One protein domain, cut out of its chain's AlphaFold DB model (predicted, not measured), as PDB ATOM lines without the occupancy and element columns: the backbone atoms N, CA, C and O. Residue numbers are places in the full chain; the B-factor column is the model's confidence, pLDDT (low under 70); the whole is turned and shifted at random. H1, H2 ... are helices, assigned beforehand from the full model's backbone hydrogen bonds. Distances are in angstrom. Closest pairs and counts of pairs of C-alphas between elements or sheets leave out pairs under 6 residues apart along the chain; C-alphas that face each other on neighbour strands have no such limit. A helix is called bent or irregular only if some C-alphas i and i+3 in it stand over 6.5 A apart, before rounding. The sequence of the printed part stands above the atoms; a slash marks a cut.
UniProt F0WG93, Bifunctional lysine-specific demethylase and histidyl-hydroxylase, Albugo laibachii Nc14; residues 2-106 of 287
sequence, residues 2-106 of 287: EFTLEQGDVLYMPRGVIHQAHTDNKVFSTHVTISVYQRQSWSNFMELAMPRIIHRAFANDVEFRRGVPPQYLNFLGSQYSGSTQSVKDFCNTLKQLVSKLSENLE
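Overview. This is residues 2 to 106 of the 287 residues of the protein "Bifunctional lysine-specific demethylase and histidyl-hydroxylase" of Albugo laibachii Nc14 (UniProt F0WG93). Two long helices, H1 and H3, meet near their last residues as an L, with the very short H2 at the corner, and from the other end of H1 a long arm of unnamed chain, residues 2 to 41, reaches far out and folds back on itself in wide loops. Residues 39 to 48, of which 42 to 48 belong to H1, stand free as a neck between the looped arm and the helical corner. A second unnamed stretch, residues 66 to 84, leads from H2 to the far end of H3. The printed part has 105 residues with three named helices, H1, H2 and H3 in that order, and no named strand; the class is all helix, though 43 residues, under half, are in named elements. The whole is extended, with a radius of gyration of the C-alphas of 25.1 A and spans of 74 by 37 by 16 A, the arm making much of the length.

Arrangement. The longest helix by residues is H3, residues 85 to 104. It touches H1, residues 42 to 60, with residues 101 to 104 alone, and H1 touches it with residues 53 to 60 alone. Their closest C-alphas, those of Ala 57 and Asn 104, are 5.5 A apart, and their lines stand about perpendicular at 90 degrees. H1 has a kink of 45 degrees near residue 49. H2, residues 62 to 65, and H1 touch only at the corner by their tight link, and only just, with 3 pairs of C-alphas within 8 A; the closest are those of Phe 58 and Phe 64, 5.0 A apart. H2 is close to H3 but not clearly touching, with the closest C-alphas, those of Phe 64 and Leu 97, 7.2 A apart. Of the O i to N i+4 pairs, 12 of 15 in H1 and 13 of 16 in H3 are within hydrogen-bond range, and H2 is too short for such a pair.

Along the chain. H3 runs 29.0 A from C-alpha 85 at (17.022, 10.915, -21.270) to C-alpha 104 at (22.470, 26.750, -44.905). It is neither bent nor irregular, but only just: C-alphas 99 and 102 are 6.1 A apart. H1 runs 25.2 A from Trp 42, with its C-alpha at (38.118, 31.322, -35.599), to Asn 60; it is only just irregular, with C-alphas 48 and 51 6.8 A apart. H2 goes from Val 62 to Arg 65.

Size, cuts and confidence. The outline is only just a rod. The two C-alphas farthest apart, those of Lys 26 and Pro 70, are 73.8 A from each other. The link from H2 to H3 is long, with 19 residues. The printed part has no cut. The mean pLDDT of the printed part is 95.1, and no printed residue is under 70.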
ATOM      1  N   GLU A   2      66.047  27.804 -23.670       94.62
ATOM      2  CA  GLU A   2      66.926  28.832 -23.111       94.62
ATOM      3  C   GLU A   2      67.976  29.185 -24.163       94.62
ATOM      4  O   GLU A   2      68.523  28.288 -24.807       94.62
ATOM      5  N   PHE A   3      68.188  30.478 -24.392       95.06
ATOM      6  CA  PHE A   3      69.130  31.015 -25.370       95.06
ATOM      7  C   PHE A   3      69.472  32.462 -25.008       95.06
ATOM      8  O   PHE A   3      68.757  33.113 -24.247       95.06
ATOM      9  N   THR A   4      70.572  32.956 -25.567       95.69
ATOM     10  CA  THR A   4      70.974  34.364 -25.491       95.69
ATOM     11  C   THR A   4      70.607  35.030 -26.811       95.69
ATOM     12  O   THR A   4      70.894  34.461 -27.859       95.69
ATOM     13  N   LEU A   5      69.941  36.184 -26.753       96.31
ATOM     14  CA  LEU A   5      69.659  37.001 -27.934       96.31
ATOM     15  C   LEU A   5      70.736  38.066 -28.087       96.31
ATOM     16  O   LEU A   5      71.053  38.771 -27.126       96.31
ATOM     17  N   GLU A   6      71.249  38.203 -29.301       95.69
ATOM     18  CA  GLU A   6      72.207  39.228 -29.686       95.69
ATOM     19  C   GLU A   6      71.569  40.270 -30.616       95.69
ATOM     20  O   GLU A   6      70.427  40.158 -31.072       95.69
ATOM     21  N   GLN A   7      72.305  41.351 -30.878       96.31
ATOM     22  CA  GLN A   7      71.839  42.402 -31.772       96.31
ATOM     23  C   GLN A   7      71.593  41.844 -33.181       96.31
ATOM     24  O   GLN A   7      72.508  41.349 -33.831       96.31
ATOM     25  N   GLY A   8      70.368  42.019 -33.678       96.94
ATOM     26  CA  GLY A   8      69.952  41.543 -34.998       96.94
ATOM     27  C   GLY A   8      69.172  40.228 -34.963       96.94
ATOM     28  O   GLY A   8      68.542  39.894 -35.967       96.94
ATOM     29  N   ASP A   9      69.140  39.533 -33.824       97.56
ATOM     30  CA  ASP A   9      68.334  38.326 -33.665       97.56
ATOM     31  C   ASP A   9      66.834  38.636 -33.612       97.56
ATOM     32  O   ASP A   9      66.392  39.686 -33.136       97.56
ATOM     33  N   VAL A  10      66.030  37.673 -34.071       97.38
ATOM     34  CA  VAL A  10      64.567  37.727 -34.023       97.38
ATOM     35  C   VAL A  10      64.040  36.484 -33.325       97.38
ATOM     36  O   VAL A  10      64.300  35.358 -33.747       97.38
ATOM     37  N   LEU A  11      63.231  36.697 -32.289       96.62
ATOM     38  CA  LEU A  11      62.515  35.641 -31.591       96.62
ATOM     39  C   LEU A  11      61.020  35.725 -31.899       96.62
ATOM     40  O   LEU A  11      60.370  36.724 -31.592       96.62
ATOM     41  N   TYR A  12      60.458  34.646 -32.445       96.81
ATOM     42  CA  TYR A  12      59.012  34.480 -32.569       96.81
ATOM     43  C   TYR A  12      58.469  33.606 -31.438       96.81
ATOM     44  O   TYR A  12      58.955  32.499 -31.205       96.81
ATOM     45  N   MET A  13      57.410  34.084 -30.784       95.50
ATOM     46  CA  MET A  13      56.655  33.327 -29.790       95.50
ATOM     47  C   MET A  13      55.161  33.404 -30.121       95.50
ATOM     48  O   MET A  13      54.623  34.508 -30.232       95.50
ATOM     49  N   PRO A  14      54.459  32.268 -30.274       96.50
ATOM     50  CA  PRO A  14      53.009  32.292 -30.396       96.50
ATOM     51  C   PRO A  14      52.352  32.725 -29.074       96.50
ATOM     52  O   PRO A  14      52.917  32.558 -27.990       96.50
ATOM     53  N   ARG A  15      51.122  33.255 -29.157       95.50
ATOM     54  CA  ARG A  15      50.329  33.615 -27.967       95.50
ATOM     55  C   ARG A  15      50.198  32.419 -27.012       95.50
ATOM     56  O   ARG A  15      49.981  31.294 -27.458       95.50
ATOM     57  N   GLY A  16      50.294  32.677 -25.709       95.94
ATOM     58  CA  GLY A  16      50.213  31.653 -24.659       95.94
ATOM     59  C   GLY A  16      51.556  31.051 -24.228       95.94
ATOM     60  O   GLY A  16      51.581  30.262 -23.286       95.94
ATOM     61  N   VAL A  17      52.677  31.424 -24.858       97.00
ATOM     62  CA  VAL A  17      54.013  31.030 -24.387       97.00
ATOM     63  C   VAL A  17      54.424  31.895 -23.196       97.00
ATOM     64  O   VAL A  17      54.708  33.085 -23.339       97.00
ATOM     65  N   ILE A  18      54.486  31.269 -22.020       97.50
ATOM     66  CA  ILE A  18      55.070  31.876 -20.821       97.50
ATOM     67  C   ILE A  18      56.566  32.068 -21.071       97.50
ATOM     68  O   ILE A  18      57.263  31.123 -21.446       97.50
ATOM     69  N   HIS A  19      57.057  33.284 -20.861       96.19
ATOM     70  CA  HIS A  19      58.458  33.624 -21.054       96.19
ATOM     71  C   HIS A  19      58.934  34.594 -19.974       96.19
ATOM     72  O   HIS A  19      58.154  35.337 -19.387       96.19
ATOM     73  N   GLN A  20      60.238  34.559 -19.722       96.12
ATOM     74  CA  GLN A  20      60.951  35.509 -18.880       96.12
ATOM     75  C   GLN A  20      62.295  35.812 -19.538       96.12
ATOM     76  O   GLN A  20      62.840  34.966 -20.249       96.12
ATOM     77  N   ALA A  21      62.833  36.998 -19.284       95.38
ATOM     78  CA  ALA A  21      64.149  37.397 -19.754       95.38
ATOM     79  C   ALA A  21      64.925  38.042 -18.605       95.38
ATOM     80  O   ALA A  21      64.346  38.727 -17.764       95.38
ATOM     81  N   HIS A  22      66.238  37.834 -18.587       94.75
ATOM     82  CA  HIS A  22      67.146  38.574 -17.723       94.75
ATOM     83  C   HIS A  22      68.307  39.101 -18.565       94.75
ATOM     84  O   HIS A  22      68.649  38.523 -19.596       94.75
ATOM     85  N   THR A  23      68.886  40.219 -18.138       95.69
ATOM     86  CA  THR A  23      70.064  40.812 -18.784       95.69
ATOM     87  C   THR A  23      71.302  40.492 -17.949       95.69
ATOM     88  O   THR A  23      71.208  40.443 -16.723       95.69
ATOM     89  N   ASP A  24      72.450  40.272 -18.593       89.69
ATOM     90  CA  ASP A  24      73.732  40.112 -17.894       89.69
ATOM     91  C   ASP A  24      74.124  41.407 -17.152       89.69
ATOM     92  O   ASP A  24      73.769  42.515 -17.544       89.69
ATOM     93  N   ASN A  25      74.928  41.288 -16.100       92.06
ATOM     94  CA  ASN A  25      75.341  42.385 -15.222       92.06
ATOM     95  C   ASN A  25      76.296  43.401 -15.885       92.06
ATOM     96  O   ASN A  25      76.703  44.369 -15.244       92.06
ATOM     97  N   LYS A  26      76.727  43.157 -17.129       93.38
ATOM     98  CA  LYS A  26      77.782  43.925 -17.817       93.38
ATOM     99  C   LYS A  26      77.282  44.788 -18.971       93.38
ATOM    100  O   LYS A  26      78.005  45.682 -19.401       93.38
ATOM    101  N   VAL A  27      76.098  44.496 -19.502       93.00
ATOM    102  CA  VAL A  27      75.559  45.129 -20.711       93.00
ATOM    103  C   VAL A  27      74.096  45.487 -20.502       93.00
ATOM    104  O   VAL A  27      73.404  44.850 -19.717       93.00
ATOM    105  N   PHE A  28      73.614  46.505 -21.208       94.00
ATOM    106  CA  PHE A  28      72.186  46.809 -21.256       94.00
ATOM    107  C   PHE A  28      71.524  46.018 -22.386       94.00
ATOM    108  O   PHE A  28      72.132  45.810 -23.435       94.00
ATOM    109  N   SER A  29      70.273  45.609 -22.181       95.44
ATOM    110  CA  SER A  29      69.436  45.010 -23.221       95.44
ATOM    111  C   SER A  29      68.382  46.012 -23.675       95.44
ATOM    112  O   SER A  29      67.771  46.710 -22.866       95.44
ATOM    113  N   THR A  30      68.164  46.103 -24.982       96.12
ATOM    114  CA  THR A  30      67.067  46.869 -25.578       96.12
ATOM    115  C   THR A  30      66.505  46.054 -26.725       96.12
ATOM    116  O   THR A  30      67.238  45.666 -27.631       96.12
ATOM    117  N   HIS A  31      65.206  45.786 -26.683       96.12
ATOM    118  CA  HIS A  31      64.498  45.053 -27.724       96.12
ATOM    119  C   HIS A  31      63.152  45.718 -28.011       96.12
ATOM    120  O   HIS A  31      62.627  46.470 -27.191       96.12
ATOM    121  N   VAL A  32      62.602  45.430 -29.190       97.31
ATOM    122  CA  VAL A  32      61.267  45.865 -29.601       97.31
ATOM    123  C   VAL A  32      60.420  44.624 -29.836       97.31
ATOM    124  O   VAL A  32      60.781  43.769 -30.644       97.31
ATOM    125  N   THR A  33      59.285  44.540 -29.149       96.44
ATOM    126  CA  THR A  33      58.311  43.463 -29.342       96.44
ATOM    127  C   THR A  33      57.225  43.934 -30.294       96.44
ATOM    128  O   THR A  33      56.515  44.895 -30.012       96.44
ATOM    129  N   ILE A  34      57.079  43.241 -31.423       96.31
ATOM    130  CA  ILE A  34      55.996  43.489 -32.377       96.31
ATOM    131  C   ILE A  34      54.901  42.454 -32.128       96.31
ATOM    132  O   ILE A  34      55.046  41.282 -32.476       96.31
ATOM    133  N   SER A  35      53.799  42.885 -31.519       93.69
ATOM    134  CA  SER A  35      52.626  42.047 -31.274       93.69
ATOM    135  C   SER A  35      51.589  42.205 -32.384       93.69
ATOM    136  O   SER A  35      51.224  43.319 -32.754       93.69
ATOM    137  N   VAL A  36      51.075  41.082 -32.883       94.56
ATOM    138  CA  VAL A  36      50.010  41.022 -33.895       94.56
ATOM    139  C   VAL A  36      49.014  39.913 -33.547       94.56
ATOM    140  O   VAL A  36      49.267  39.096 -32.661       94.56
ATOM    141  N   TYR A  37      47.904  39.829 -34.286       94.31
ATOM    142  CA  TYR A  37      46.945  38.714 -34.206       94.31
ATOM    143  C   TYR A  37      46.130  38.638 -32.896       94.31
ATOM    144  O   TYR A  37      45.632  37.569 -32.519       94.31
ATOM    145  N   GLN A  38      45.968  39.773 -32.207       91.00
ATOM    146  CA  GLN A  38      45.036  39.920 -31.087       91.00
ATOM    147  C   GLN A  38      43.594  39.755 -31.586       91.00
ATOM    148  O   GLN A  38      43.240  40.304 -32.624       91.00
ATOM    149  N   ARG A  39      42.784  38.960 -30.871       89.25
ATOM    150  CA  ARG A  39      41.368  38.671 -31.194       89.25
ATOM    151  C   ARG A  39      41.098  38.218 -32.642       89.25
ATOM    152  O   ARG A  39      39.979  38.332 -33.124       89.25
ATOM    153  N   GLN A  40      42.092  37.625 -33.306       93.88
ATOM    154  CA  GLN A  40      41.963  37.102 -34.669       93.88
ATOM    155  C   GLN A  40      41.934  35.571 -34.685       93.88
ATOM    156  O   GLN A  40      42.784  34.904 -35.276       93.88
ATOM    157  N   SER A  41      40.977  34.989 -33.962       95.69
ATOM    158  CA  SER A  41      40.752  33.541 -33.935       95.69
ATOM    159  C   SER A  41      39.493  33.143 -34.710       95.69
ATOM    160  O   SER A  41      38.631  33.971 -34.999       95.69
ATOM    161  N   TRP A  42      39.351  31.846 -35.005       96.94
ATOM    162  CA  TRP A  42      38.118  31.322 -35.599       96.94
ATOM    163  C   TRP A  42      36.888  31.564 -34.723       96.94
ATOM    164  O   TRP A  42      35.811  31.739 -35.278       96.94
ATOM    165  N   SER A  43      37.017  31.614 -33.388       96.38
ATOM    166  CA  SER A  43      35.866  31.935 -32.534       96.38
ATOM    167  C   SER A  43      35.404  33.369 -32.763       96.38
ATOM    168  O   SER A  43      34.223  33.579 -32.999       96.38
ATOM    169  N   ASN A  44      36.337  34.326 -32.825       95.38
ATOM    170  CA  ASN A  44      36.022  35.734 -33.076       95.38
ATOM    171  C   ASN A  44      35.376  35.929 -34.453       95.38
ATOM    172  O   ASN A  44      34.414  36.673 -34.598       95.38
ATOM    173  N   PHE A  45      35.860  35.211 -35.469       96.81
ATOM    174  CA  PHE A  45      35.236  35.246 -36.789       96.81
ATOM    175  C   PHE A  45      33.836  34.603 -36.791       96.81
ATOM    176  O   PHE A  45      32.903  35.142 -37.384       96.81
ATOM    177  N   MET A  46      33.661  33.464 -36.109       96.06
ATOM    178  CA  MET A  46      32.357  32.804 -35.983       96.06
ATOM    179  C   MET A  46      31.352  33.647 -35.193       96.06
ATOM    180  O   MET A  46      30.181  33.644 -35.550       96.06
ATOM    181  N   GLU A  47      31.777  34.400 -34.178       96.12
ATOM    182  CA  GLU A  47      30.912  35.338 -33.443       96.12
ATOM    183  C   GLU A  47      30.250  36.360 -34.384       96.12
ATOM    184  O   GLU A  47      29.074  36.676 -34.211       96.12
ATOM    185  N   LEU A  48      30.960  36.804 -35.429       95.31
ATOM    186  CA  LEU A  48      30.421  37.700 -36.459       95.31
ATOM    187  C   LEU A  48      29.557  36.967 -37.499       95.31
ATOM    188  O   LEU A  48      28.548  37.501 -37.957       95.31
ATOM    189  N   ALA A  49      29.941  35.751 -37.894       95.50
ATOM    190  CA  ALA A  49      29.272  35.015 -38.969       95.50
ATOM    191  C   ALA A  49      27.983  34.300 -38.521       95.50
ATOM    192  O   ALA A  49      26.974  34.311 -39.231       95.50
ATOM    193  N   MET A  50      28.009  33.668 -37.345       95.50
ATOM    194  CA  MET A  50      26.958  32.765 -36.866       95.50
ATOM    195  C   MET A  50      25.569  33.406 -36.778       95.50
ATOM    196  O   MET A  50      24.620  32.742 -37.202       95.50
ATOM    197  N   PRO A  51      25.394  34.658 -36.305       94.44
ATOM    198  CA  PRO A  51      24.071  35.276 -36.245       94.44
ATOM    199  C   PRO A  51      23.372  35.286 -37.610       94.44
ATOM    200  O   PRO A  51      22.230  34.844 -37.733       94.44
ATOM    201  N   ARG A  52      24.080  35.703 -38.665       93.25
ATOM    202  CA  ARG A  52      23.524  35.782 -40.021       93.25
ATOM    203  C   ARG A  52      23.199  34.400 -40.592       93.25
ATOM    204  O   ARG A  52      22.131  34.226 -41.177       93.25
ATOM    205  N   ILE A  53      24.064  33.410 -40.356       95.69
ATOM    206  CA  ILE A  53      23.839  32.017 -40.778       95.69
ATOM    207  C   ILE A  53      22.587  31.443 -40.097       95.69
ATOM    208  O   ILE A  53      21.754  30.823 -40.754       95.69
ATOM    209  N   ILE A  54      22.406  31.689 -38.794       96.50
ATOM    210  CA  ILE A  54      21.223  31.242 -38.044       96.50
ATOM    211  C   ILE A  54      19.953  31.919 -38.574       96.50
ATOM    212  O   ILE A  54      18.946  31.243 -38.779       96.50
ATOM    213  N   HIS A  55      19.986  33.228 -38.844       93.94
ATOM    214  CA  HIS A  55      18.842  33.942 -39.425       93.94
ATOM    215  C   HIS A  55      18.459  33.411 -40.809       93.94
ATOM    216  O   HIS A  55      17.275  33.243 -41.108       93.94
ATOM    217  N   ARG A  56      19.452  33.090 -41.640       93.31
ATOM    218  CA  ARG A  56      19.235  32.471 -42.946       93.31
ATOM    219  C   ARG A  56      18.637  31.070 -42.815       93.31
ATOM    220  O   ARG A  56      17.647  30.773 -43.479       93.31
ATOM    221  N   ALA A  57      19.178  30.240 -41.925       96.31
ATOM    222  CA  ALA A  57      18.635  28.914 -41.642       96.31
ATOM    223  C   ALA A  57      17.180  28.998 -41.145       96.31
ATOM    224  O   ALA A  57      16.319  28.261 -41.618       96.31
ATOM    225  N   PHE A  58      16.868  29.963 -40.274       96.12
ATOM    226  CA  PHE A  58      15.499  30.242 -39.839       96.12
ATOM    227  C   PHE A  58      14.574  30.614 -41.007       96.12
ATOM    228  O   PHE A  58      13.427  30.162 -41.044       96.12
ATOM    229  N   ALA A  59      15.036  31.417 -41.969       94.06
ATOM    230  CA  ALA A  59      14.241  31.807 -43.134       94.06
ATOM    231  C   ALA A  59      13.990  30.626 -44.090       94.06
ATOM    232  O   ALA A  59      12.867  30.434 -44.564       94.06
ATOM    233  N   ASN A  60      15.001  29.787 -44.315       94.06
ATOM    234  CA  ASN A  60      14.989  28.799 -45.394       94.06
ATOM    235  C   ASN A  60      14.571  27.388 -44.959       94.06
ATOM    236  O   ASN A  60      14.085  26.618 -45.785       94.06
ATOM    237  N   ASP A  61      14.683  27.051 -43.674       95.81
ATOM    238  CA  ASP A  61      14.494  25.685 -43.191       95.81
ATOM    239  C   ASP A  61      13.544  25.623 -41.987       95.81
ATOM    240  O   ASP A  61      13.737  26.253 -40.945       95.81
ATOM    241  N   VAL A  62      12.476  24.835 -42.136       96.12
ATOM    242  CA  VAL A  62      11.423  24.697 -41.123       96.12
ATOM    243  C   VAL A  62      11.926  24.072 -39.826       96.12
ATOM    244  O   VAL A  62      11.369  24.369 -38.771       96.12
ATOM    245  N   GLU A  63      12.980  23.253 -39.870       96.00
ATOM    246  CA  GLU A  63      13.521  22.614 -38.665       96.00
ATOM    247  C   GLU A  63      14.064  23.652 -37.669       96.00
ATOM    248  O   GLU A  63      13.875  23.493 -36.465       96.00
ATOM    249  N   PHE A  64      14.606  24.774 -38.157       96.75
ATOM    250  CA  PHE A  64      15.055  25.901 -37.327       96.75
ATOM    251  C   PHE A  64      13.910  26.796 -36.826       96.75
ATOM    252  O   PHE A  64      14.128  27.656 -35.976       96.75
ATOM    253  N   ARG A  65      12.684  26.599 -37.329       96.88
ATOM    254  CA  ARG A  65      11.472  27.309 -36.880       96.88
ATOM    255  C   ARG A  65      10.618  26.495 -35.913       96.88
ATOM    256  O   ARG A  65       9.649  27.024 -35.366       96.88
ATOM    257  N   ARG A  66      10.919  25.206 -35.722       96.81
ATOM    258  CA  ARG A  66      10.183  24.371 -34.768       96.81
ATOM    259  C   ARG A  66      10.382  24.908 -33.352       96.81
ATOM    260  O   ARG A  66      11.479  25.297 -32.965       96.81
ATOM    261  N   GLY A  67       9.301  24.907 -32.574       96.69
ATOM    262  CA  GLY A  67       9.358  25.286 -31.169       96.69
ATOM    263  C   GLY A  67      10.249  24.333 -30.374       96.69
ATOM    264  O   GLY A  67      10.263  23.125 -30.621       96.69
ATOM    265  N   VAL A  68      10.963  24.876 -29.390       96.31
ATOM    266  CA  VAL A  68      11.675  24.062 -28.398       96.31
ATOM    267  C   VAL A  68      10.685  23.181 -27.615       96.31
ATOM    268  O   VAL A  68       9.526  23.577 -27.446       96.31
ATOM    269  N   PRO A  69      11.102  21.999 -27.117       95.06
ATOM    270  CA  PRO A  69      10.230  21.124 -26.342       95.06
ATOM    271  C   PRO A  69       9.525  21.862 -25.190       95.06
ATOM    272  O   PRO A  69      10.182  22.585 -24.431       95.06
ATOM    273  N   PRO A  70       8.202  21.685 -25.014       95.19
ATOM    274  CA  PRO A  70       7.495  22.250 -23.874       95.19
ATOM    275  C   PRO A  70       8.139  21.815 -22.556       95.19
ATOM    276  O   PRO A  70       8.605  20.686 -22.430       95.19
ATOM    277  N   GLN A  71       8.132  22.705 -21.561       95.12
ATOM    278  CA  GLN A  71       8.669  22.431 -20.222       95.12
ATOM    279  C   GLN A  71      10.168  22.075 -20.188       95.12
ATOM    280  O   GLN A  71      10.626  21.503 -19.202       95.12
ATOM    281  N   TYR A  72      10.958  22.436 -21.209       96.12
ATOM    282  CA  TYR A  72      12.403  22.170 -21.205       96.12
ATOM    283  C   TYR A  72      13.124  22.732 -19.963       96.12
ATOM    284  O   TYR A  72      14.070  22.125 -19.468       96.12
ATOM    285  N   LEU A  73      12.614  23.826 -19.389       96.38
ATOM    286  CA  LEU A  73      13.093  24.433 -18.137       96.38
ATOM    287  C   LEU A  73      12.887  23.562 -16.882       96.38
ATOM    288  O   LEU A  73      13.424  23.885 -15.824       96.38
ATOM    289  N   ASN A  74      12.133  22.464 -16.972       95.19
ATOM    290  CA  ASN A  74      11.968  21.500 -15.879       95.19
ATOM    291  C   ASN A  74      13.080  20.439 -15.857       95.19
ATOM    292  O   ASN A  74      13.137  19.640 -14.925       95.19
ATOM    293  N   PHE A  75      13.934  20.385 -16.886       94.62
ATOM    294  CA  PHE A  75      15.028  19.412 -16.965       94.62
ATOM    295  C   PHE A  75      16.348  19.971 -17.524       94.62
ATOM    296  O   PHE A  75      17.360  19.277 -17.456       94.62
ATOM    297  N   LEU A  76      16.370  21.201 -18.050       95.19
ATOM    298  CA  LEU A  76      17.574  21.926 -18.469       95.19
ATOM    299  C   LEU A  76      17.824  23.145 -17.580       95.19
ATOM    300  O   LEU A  76      16.897  23.839 -17.175       95.19
ATOM    301  N   GLY A  77      19.100  23.403 -17.298       94.12
ATOM    302  CA  GLY A  77      19.563  24.433 -16.368       94.12
ATOM    303  C   GLY A  77      20.575  23.858 -15.377       94.12
ATOM    304  O   GLY A  77      20.612  22.648 -15.159       94.12
ATOM    305  N   SER A  78      21.393  24.718 -14.766       94.31
ATOM    306  CA  SER A  78      22.482  24.311 -13.857       94.31
ATOM    307  C   SER A  78      22.011  23.537 -12.617       94.31
ATOM    308  O   SER A  78      22.807  22.836 -12.002       94.31
ATOM    309  N   GLN A  79      20.724  23.628 -12.267       94.12
ATOM    310  CA  GLN A  79      20.121  22.918 -11.137       94.12
ATOM    311  C   GLN A  79      19.761  21.444 -11.415       94.12
ATOM    312  O   GLN A  79      19.466  20.711 -10.474       94.12
ATOM    313  N   TYR A  80      19.744  20.998 -12.678       92.94
ATOM    314  CA  TYR A  80      19.298  19.651 -13.060       92.94
ATOM    315  C   TYR A  80      20.465  18.750 -13.480       92.94
ATOM    316  O   TYR A  80      21.477  19.206 -14.011       92.94
ATOM    317  N   SER A  81      20.323  17.433 -13.288       90.50
ATOM    318  CA  SER A  81      21.338  16.464 -13.718       90.50
ATOM    319  C   SER A  81      21.389  16.338 -15.245       90.50
ATOM    320  O   SER A  81      20.368  16.051 -15.874       90.50
ATOM    321  N   GLY A  82      22.583  16.414 -15.838       88.31
ATOM    322  CA  GLY A  82      22.771  16.280 -17.290       88.31
ATOM    323  C   GLY A  82      22.593  14.863 -17.867       88.31
ATOM    324  O   GLY A  82      22.786  14.655 -19.061       88.31
ATOM    325  N   SER A  83      22.268  13.866 -17.039       88.75
ATOM    326  CA  SER A  83      22.254  12.446 -17.416       88.75
ATOM    327  C   SER A  83      20.877  11.889 -17.793       88.75
ATOM    328  O   SER A  83      20.800  10.730 -18.217       88.75
ATOM    329  N   THR A  84      19.800  12.665 -17.639       92.56
ATOM    330  CA  THR A  84      18.437  12.211 -17.963       92.56
ATOM    331  C   THR A  84      18.260  12.005 -19.468       92.56
ATOM    332  O   THR A  84      18.973  12.594 -20.285       92.56
ATOM    333  N   GLN A  85      17.297  11.163 -19.854       93.56
ATOM    334  CA  GLN A  85      17.022  10.915 -21.270       93.56
ATOM    335  C   GLN A  85      16.563  12.194 -21.987       93.56
ATOM    336  O   GLN A  85      17.078  12.499 -23.055       93.56
ATOM    337  N   SER A  86      15.708  13.005 -21.354       93.38
ATOM    338  CA  SER A  86      15.227  14.276 -21.917       93.38
ATOM    339  C   SER A  86      16.356  15.267 -22.225       93.38
ATOM    340  O   SER A  86      16.319  15.932 -23.259       93.38
ATOM    341  N   VAL A  87      17.392  15.341 -21.378       94.94
ATOM    342  CA  VAL A  87      18.577  16.180 -21.643       94.94
ATOM    343  C   VAL A  87      19.377  15.644 -22.829       94.94
ATOM    344  O   VAL A  87      19.797  16.418 -23.690       94.94
ATOM    345  N   LYS A  88      19.571  14.321 -22.903       94.94
ATOM    346  CA  LYS A  88      20.273  13.680 -24.026       94.94
ATOM    347  C   LYS A  88      19.541  13.911 -25.344       94.94
ATOM    348  O   LYS A  88      20.184  14.273 -26.325       94.94
ATOM    349  N   ASP A  89      18.220  13.759 -25.353       95.81
ATOM    350  CA  ASP A  89      17.386  13.965 -26.539       95.81
ATOM    351  C   ASP A  89      17.462  15.418 -27.014       95.81
ATOM    352  O   ASP A  89      17.750  15.664 -28.184       95.81
ATOM    353  N   PHE A  90      17.330  16.385 -26.099       96.50
ATOM    354  CA  PHE A  90      17.481  17.805 -26.423       96.50
ATOM    355  C   PHE A  90      18.871  18.121 -26.996       96.50
ATOM    356  O   PHE A  90      18.994  18.812 -28.008       96.50
ATOM    357  N   CYS A  91      19.932  17.589 -26.379       95.81
ATOM    358  CA  CYS A  91      21.302  17.756 -26.862       95.81
ATOM    359  C   CYS A  91      21.484  17.161 -28.267       95.81
ATOM    360  O   CYS A  91      22.135  17.774 -29.114       95.81
ATOM    361  N   ASN A  92      20.893  15.996 -28.535       96.69
ATOM    362  CA  ASN A  92      20.937  15.361 -29.849       96.69
ATOM    363  C   ASN A  92      20.217  16.204 -30.906       96.69
ATOM    364  O   ASN A  92      20.773  16.401 -31.985       96.69
ATOM    365  N   THR A  93      19.044  16.762 -30.588       97.19
ATOM    366  CA  THR A  93      18.339  17.693 -31.481       97.19
ATOM    367  C   THR A  93      19.199  18.915 -31.795       97.19
ATOM    368  O   THR A  93      19.376  19.251 -32.964       97.19
ATOM    369  N   LEU A  94      19.808  19.549 -30.786       96.88
ATOM    370  CA  LEU A  94      20.673  20.707 -31.020       96.88
ATOM    371  C   LEU A  94      21.902  20.346 -31.865       96.88
ATOM    372  O   LEU A  94      22.236  21.078 -32.789       96.88
ATOM    373  N   LYS A  95      22.555  19.205 -31.606       97.44
ATOM    374  CA  LYS A  95      23.686  18.724 -32.420       97.44
ATOM    375  C   LYS A  95      23.292  18.503 -33.880       97.44
ATOM    376  O   LYS A  95      24.059  18.864 -34.768       97.44
ATOM    377  N   GLN A  96      22.112  17.937 -34.127       96.88
ATOM    378  CA  GLN A  96      21.584  17.755 -35.480       96.88
ATOM    379  C   GLN A  96      21.346  19.101 -36.169       96.88
ATOM    380  O   GLN A  96      21.779  19.278 -37.302       96.88
ATOM    381  N   LEU A  97      20.738  20.070 -35.476       97.06
ATOM    382  CA  LEU A  97      20.538  21.419 -36.011       97.06
ATOM    383  C   LEU A  97      21.869  22.126 -36.294       97.06
ATOM    384  O   LEU A  97      22.032  22.700 -37.364       97.06
ATOM    385  N   VAL A  98      22.851  22.030 -35.394       96.19
ATOM    386  CA  VAL A  98      24.197  22.587 -35.612       96.19
ATOM    387  C   VAL A  98      24.873  21.937 -36.817       96.19
ATOM    388  O   VAL A  98      25.465  22.639 -37.628       96.19
ATOM    389  N   SER A  99      24.741  20.619 -36.990       95.38
ATOM    390  CA  SER A  99      25.226  19.944 -38.198       95.38
ATOM    391  C   SER A  99      24.505  20.435 -39.455       95.38
ATOM    392  O   SER A  99      25.128  20.565 -40.497       95.38
ATOM    393  N   LYS A 100      23.206  20.733 -39.364       95.50
ATOM    394  CA  LYS A 100      22.395  21.223 -40.484       95.50
ATOM    395  C   LYS A 100      22.674  22.690 -40.835       95.50
ATOM    396  O   LYS A 100      22.381  23.128 -41.946       95.50
ATOM    397  N   LEU A 101      23.287  23.463 -39.931       94.69
ATOM    398  CA  LEU A 101      23.700  24.839 -40.232       94.69
ATOM    399  C   LEU A 101      24.687  24.894 -41.402       94.69
ATOM    400  O   LEU A 101      24.635  25.848 -42.171       94.69
ATOM    401  N   SER A 102      25.533  23.872 -41.591       93.00
ATOM    402  CA  SER A 102      26.459  23.852 -42.728       93.00
ATOM    403  C   SER A 102      25.750  23.768 -44.081       93.00
ATOM    404  O   SER A 102      26.299  24.231 -45.071       93.00
ATOM    405  N   GLU A 103      24.539  23.203 -44.137       92.50
ATOM    406  CA  GLU A 103      23.725  23.143 -45.364       92.50
ATOM    407  C   GLU A 103      23.136  24.512 -45.731       92.50
ATOM    408  O   GLU A 103      22.824  24.763 -46.890       92.50
ATOM    409  N   ASN A 104      22.998  25.398 -44.741       91.25
ATOM    410  CA  ASN A 104      22.470  26.750 -44.905       91.25
ATOM    411  C   ASN A 104      23.581  27.804 -45.018       91.25
ATOM    412  O   ASN A 104      23.280  28.988 -45.131       91.25
ATOM    413  N   LEU A 105      24.851  27.402 -44.953       93.06
ATOM    414  CA  LEU A 105      25.986  28.311 -45.044       93.06
ATOM    415  C   LEU A 105      26.197  28.755 -46.492       93.06
ATOM    416  O   LEU A 105      26.440  27.927 -47.369       93.06
ATOM    417  N   GLU A 106      26.220  30.064 -46.727       93.31
ATOM    418  CA  GLU A 106      26.607  30.616 -48.021       93.31
ATOM    419  C   GLU A 106      27.831  31.531 -47.920       93.31
ATOM    420  O   GLU A 106      28.150  32.103 -46.874       93.31
TER     421      GLU A 106